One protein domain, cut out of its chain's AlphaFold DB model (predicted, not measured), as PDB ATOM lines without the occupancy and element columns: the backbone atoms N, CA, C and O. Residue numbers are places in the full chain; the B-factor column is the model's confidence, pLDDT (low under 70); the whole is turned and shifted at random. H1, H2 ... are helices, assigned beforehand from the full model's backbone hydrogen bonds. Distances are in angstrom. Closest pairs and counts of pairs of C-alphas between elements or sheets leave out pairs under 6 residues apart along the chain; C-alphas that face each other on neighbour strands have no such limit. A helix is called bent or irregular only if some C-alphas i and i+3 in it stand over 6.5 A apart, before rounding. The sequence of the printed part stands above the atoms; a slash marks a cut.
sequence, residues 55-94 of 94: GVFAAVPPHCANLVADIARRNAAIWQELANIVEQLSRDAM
ATOM      1  N   GLY A  55      40.519   6.927  88.058       74.81
ATOM      2  CA  GLY A  55      41.901   7.339  87.811       74.81
ATOM      3  C   GLY A  55      42.868   6.980  88.944       74.81
ATOM      4  O   GLY A  55      44.039   6.711  88.681       74.81
ATOM      5  N   VAL A  56      42.392   6.874  90.193       76.88
ATOM      6  CA  VAL A  56      43.223   6.433  91.329       76.88
ATOM      7  C   VAL A  56      43.706   4.988  91.164       76.88
ATOM      8  O   VAL A  56      44.800   4.635  91.611       76.88
ATOM      9  N   PHE A  57      42.937   4.149  90.462       78.00
ATOM     10  CA  PHE A  57      43.297   2.752  90.233       78.00
ATOM     11  C   PHE A  57      44.374   2.584  89.158       78.00
ATOM     12  O   PHE A  57      44.987   1.522  89.089       78.00
ATOM     13  N   ALA A  58      44.689   3.628  88.382       80.19
ATOM     14  CA  ALA A  58      45.826   3.608  87.461       80.19
ATOM     15  C   ALA A  58      47.177   3.472  88.194       80.19
ATOM     16  O   ALA A  58      48.157   3.018  87.607       80.19
ATOM     17  N   ALA A  59      47.231   3.826  89.483       82.69
ATOM     18  CA  ALA A  59      48.407   3.637  90.330       82.69
ATOM     19  C   ALA A  59      48.568   2.193  90.851       82.69
ATOM     20  O   ALA A  59      49.584   1.877  91.471       82.69
ATOM     21  N   VAL A  60      47.583   1.311  90.629       84.31
ATOM     22  CA  VAL A  60      47.624  -0.077  91.105       84.31
ATOM     23  C   VAL A  60      48.646  -0.877  90.288       84.31
ATOM     24  O   VAL A  60      48.523  -0.968  89.066       84.31
ATOM     25  N   PRO A  61      49.638  -1.521  90.933       87.56
ATOM     26  CA  PRO A  61      50.579  -2.380  90.229       87.56
ATOM     27  C   PRO A  61      49.865  -3.541  89.509       87.56
ATOM     28  O   PRO A  61      48.947  -4.131  90.082       87.56
ATOM     29  N   PRO A  62      50.319  -3.971  88.314       83.38
ATOM     30  CA  PRO A  62      49.642  -5.015  87.533       83.38
ATOM     31  C   PRO A  62      49.422  -6.336  88.282       83.38
ATOM     32  O   PRO A  62      48.405  -6.997  88.108       83.38
ATOM     33  N   HIS A  63      50.350  -6.711  89.165       82.88
ATOM     34  CA  HIS A  63      50.246  -7.929  89.971       82.88
ATOM     35  C   HIS A  63      49.233  -7.812  91.128       82.88
ATOM     36  O   HIS A  63      48.770  -8.830  91.637       82.88
ATOM     37  N   CYS A  64      48.858  -6.591  91.526       88.25
ATOM     38  CA  CYS A  64      47.817  -6.315  92.519       88.25
ATOM     39  C   CYS A  64      46.435  -6.110  91.884       88.25
ATOM     40  O   CYS A  64      45.432  -6.197  92.591       88.25
ATOM     41  N   ALA A  65      46.364  -5.870  90.569       87.25
ATOM     42  CA  ALA A  65      45.115  -5.584  89.861       87.25
ATOM     43  C   ALA A  65      44.058  -6.680  90.073       87.25
ATOM     44  O   ALA A  65      42.899  -6.368  90.325       87.25
ATOM     45  N   ASN A  66      44.466  -7.953  90.074       88.62
ATOM     46  CA  ASN A  66      43.559  -9.075  90.336       88.62
ATOM     47  C   ASN A  66      42.953  -9.021  91.745       88.62
ATOM     48  O   ASN A  66      41.756  -9.237  91.902       88.62
ATOM     49  N   LEU A  67      43.746  -8.674  92.762       89.81
ATOM     50  CA  LEU A  67      43.253  -8.549  94.137       89.81
ATOM     51  C   LEU A  67      42.297  -7.362  94.283       89.81
ATOM     52  O   LEU A  67      41.259  -7.488  94.926       89.81
ATOM     53  N   VAL A  68      42.609  -6.225  93.654       87.25
ATOM     54  CA  VAL A  68      41.714  -5.057  93.641       87.25
ATOM     55  C   VAL A  68      40.405  -5.386  92.919       87.25
ATOM     56  O   VAL A  68      39.332  -5.069  93.430       87.25
ATOM     57  N   ALA A  69      40.469  -6.089  91.785       88.12
ATOM     58  CA  ALA A  69      39.290  -6.554  91.062       88.12
ATOM     59  C   ALA A  69      38.450  -7.545  91.889       88.12
ATOM     60  O   ALA A  69      37.222  -7.508  91.839       88.12
ATOM     61  N   ASP A  70      39.080  -8.420  92.675       90.88
ATOM     62  CA  ASP A  70      38.380  -9.341  93.574       90.88
ATOM     63  C   ASP A  70      37.691  -8.612  94.734       90.88
ATOM     64  O   ASP A  70      36.560  -8.954  95.085       90.88
ATOM     65  N   ILE A  71      38.329  -7.584  95.299       87.25
ATOM     66  CA  ILE A  71      37.723  -6.717  96.319       87.25
ATOM     67  C   ILE A  71      36.523  -5.970  95.731       87.25
ATOM     68  O   ILE A  71      35.440  -6.006  96.312       87.25
ATOM     69  N   ALA A  72      36.679  -5.357  94.555       87.19
ATOM     70  CA  ALA A  72      35.596  -4.647  93.877       87.19
ATOM     71  C   ALA A  72      34.396  -5.568  93.604       87.19
ATOM     72  O   ALA A  72      33.258  -5.203  93.891       87.19
ATOM     73  N   ARG A  73      34.645  -6.799  93.134       90.69
ATOM     74  CA  ARG A  73      33.595  -7.804  92.904       90.69
ATOM     75  C   ARG A  73      32.879  -8.223  94.187       90.69
ATOM     76  O   ARG A  73      31.658  -8.348  94.185       90.69
ATOM     77  N   ARG A  74      33.610  -8.421  95.286       90.69
ATOM     78  CA  ARG A  74      33.005  -8.741  96.594       90.69
ATOM     79  C   ARG A  74      32.162  -7.585  97.119       90.69
ATOM     80  O   ARG A  74      31.056  -7.823  97.589       90.69
ATOM     81  N   ASN A  75      32.643  -6.352  96.980       86.62
ATOM     82  CA  ASN A  75      31.864  -5.173  97.335       86.62
ATOM     83  C   ASN A  75      30.584  -5.103  96.500       86.62
ATOM     84  O   ASN A  75      29.513  -4.931  97.068       86.62
ATOM     85  N   ALA A  76      30.666  -5.310  95.183       88.44
ATOM     86  CA  ALA A  76      29.492  -5.331  94.312       88.44
ATOM     87  C   ALA A  76      28.457  -6.383  94.748       88.44
ATOM     88  O   ALA A  76      27.265  -6.094  94.771       88.44
ATOM     89  N   ALA A  77      28.899  -7.575  95.166       89.88
ATOM     90  CA  ALA A  77      27.999  -8.603  95.688       89.88
ATOM     91  C   ALA A  77      27.280  -8.160  96.978       89.88
ATOM     92  O   ALA A  77      26.075  -8.364  97.102       89.88
ATOM     93  N   ILE A  78      27.992  -7.510  97.902       89.75
ATOM     94  CA  ILE A  78      27.404  -6.960  99.136       89.75
ATOM     95  C   ILE A  78      26.388  -5.857  98.809       89.75
ATOM     96  O   ILE A  78      25.299  -5.834  99.376       89.75
ATOM     97  N   TRP A  79      26.718  -4.962  97.875       87.94
ATOM     98  CA  TRP A  79      25.797  -3.917  97.416       87.94
ATOM     99  C   TRP A  79      24.534  -4.502  96.782       87.94
ATOM    100  O   TRP A  79      23.439  -4.005  97.040       87.94
ATOM    101  N   GLN A  80      24.665  -5.586  96.014       90.88
ATOM    102  CA  GLN A  80      23.521  -6.281  95.431       90.88
ATOM    103  C   GLN A  80      22.623  -6.913  96.503       90.88
ATOM    104  O   GLN A  80      21.400  -6.832  96.415       90.88
ATOM    105  N   GLU A  81      23.212  -7.531  97.528       92.06
ATOM    106  CA  GLU A  81      22.457  -8.092  98.648       92.06
ATOM    107  C   GLU A  81      21.732  -7.000  99.446       92.06
ATOM    108  O   GLU A  81      20.549  -7.146  99.755       92.06
ATOM    109  N   LEU A  82      22.400  -5.872  99.706       86.25
ATOM    110  CA  LEU A  82      21.785  -4.714 100.349       86.25
ATOM    111  C   LEU A  82      20.579  -4.197  99.550       86.25
ATOM    112  O   LEU A  82      19.533  -3.945 100.146       86.25
ATOM    113  N   ALA A  83      20.703  -4.072  98.225       88.75
ATOM    114  CA  ALA A  83      19.595  -3.660  97.362       88.75
ATOM    115  C   ALA A  83      18.390  -4.602  97.514       88.75
ATOM    116  O   ALA A  83      17.284  -4.143  97.794       88.75
ATOM    117  N   ASN A  84      18.620  -5.919  97.463       92.50
ATOM    118  CA  ASN A  84      17.564  -6.917  97.646       92.50
ATOM    119  C   ASN A  84      16.865  -6.787  99.013       92.50
ATOM    120  O   ASN A  84      15.641  -6.905  99.092       92.50
ATOM    121  N   ILE A  85      17.626  -6.541 100.090       90.00
ATOM    122  CA  ILE A  85      17.080  -6.339 101.442       90.00
ATOM    123  C   ILE A  85      16.203  -5.084 101.486       90.00
ATOM    124  O   ILE A  85      15.084  -5.141 101.994       90.00
ATOM    125  N   VAL A  86      16.682  -3.960 100.949       87.00
ATOM    126  CA  VAL A  86      15.937  -2.690 100.941       87.00
ATOM    127  C   VAL A  86      14.645  -2.817 100.135       87.00
ATOM    128  O   VAL A  86      13.585  -2.391 100.593       87.00
ATOM    129  N   GLU A  87      14.699  -3.458  98.970       89.31
ATOM    130  CA  GLU A  87      13.512  -3.733  98.163       89.31
ATOM    131  C   GLU A  87      12.514  -4.644  98.889       89.31
ATOM    132  O   GLU A  87      11.305  -4.435  98.794       89.31
ATOM    133  N   GLN A  88      13.000  -5.646  99.630       89.62
ATOM    134  CA  GLN A  88      12.140  -6.522 100.424       89.62
ATOM    135  C   GLN A  88      11.450  -5.758 101.557       89.62
ATOM    136  O   GLN A  88      10.236  -5.867 101.698       89.62
ATOM    137  N   LEU A  89      12.188  -4.924 102.294       86.12
ATOM    138  CA  LEU A  89      11.620  -4.063 103.335       86.12
ATOM    139  C   LEU A  89      10.545  -3.123 102.771       86.12
ATOM    140  O   LEU A  89       9.525  -2.902 103.418       86.12
ATOM    141  N   SER A  90      10.747  -2.594 101.560       85.81
ATOM    142  CA  SER A  90       9.742  -1.766 100.885       85.81
ATOM    143  C   SER A  90       8.477  -2.544 100.521       85.81
ATOM    144  O   SER A  90       7.399  -1.958 100.544       85.81
ATOM    145  N   ARG A  91       8.592  -3.829 100.162       83.81
ATOM    146  CA  ARG A  91       7.437  -4.693  99.867       83.81
ATOM    147  C   ARG A  91       6.671  -5.073 101.130       83.81
ATOM    148  O   ARG A  91       5.451  -5.085 101.094       83.81
ATOM    149  N   ASP A  92       7.377  -5.357 102.222       81.75
ATOM    150  CA  ASP A  92       6.771  -5.780 103.495       81.75
ATOM    151  C   ASP A  92       6.068  -4.626 104.236       81.75
ATOM    152  O   ASP A  92       5.233  -4.858 105.107       81.75
ATOM    153  N   ALA A  93       6.416  -3.378 103.910       70.31
ATOM    154  CA  ALA A  93       5.777  -2.178 104.447       70.31
ATOM    155  C   ALA A  93       4.476  -1.776 103.716       70.31
ATOM    156  O   ALA A  93       3.823  -0.822 104.148       70.31
ATOM    157  N   MET A  94       4.119  -2.463 102.621       57.03
ATOM    158  CA  MET A  94       2.881  -2.275 101.847       57.03
ATOM    159  C   MET A  94       1.814  -3.305 102.215       57.03
ATOM    160  O   MET A  94       0.625  -2.913 102.215       57.03
TER     161      MET A  94
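Overview. This is residues 55 to 94 of the 94 residues of an uncharacterized protein of Amycolatopsis balhimycina DSM 5908 (UniProt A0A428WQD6). The model is one long helix, H2, that makes the rod, with a short helix, H1, set off to one side near its first end like a small foot. The two helices make no contact with each other, and the far part of the rod, residues 69 to 94, sticks out free. The printed part has 40 residues with two named helices, H1 then H2 along the chain, and no named strand; the class is all helix. The whole is extended, with a radius of gyration of the C-alphas of 15.8 A and spans of 49 by 17 by 5 A.

Along the chain. H1 is residues 55 to 59, with C-alpha 55 at (41.901, 7.339, 87.811). H2 is residues 62 to 92, 45.8 A from first to last C-alpha, from C-alpha 62 at (49.642, -5.015, 87.533) to C-alpha 92 at (6.771, -5.780, 103.495). H2 is only just irregular: C-alphas 63 and 66 are 6.8 A apart.

Arrangement. H2 is the longest helix, and its residues 69 to 92 stand free. H1 and H2 are apart, with no C-alpha of the one within 8 A of the other. A tight link of 2 residues, Val 60 and Pro 61, joins them. In H2, 25 of 27 O i to N i+4 pairs are within hydrogen-bond range; in H1, 0 of 1 such pairs are, and 2 of 2 O i to N i+3 pairs are.

Size, cuts and confidence. The C-alphas of His 63 and Met 94, the two farthest apart, are 49.2 A from each other. The printed part has no cut, no link is long, and it ends at Met 94, the chain's last residue. The mean pLDDT of the printed part is 85.5, and residue 94 is the one residue under 70.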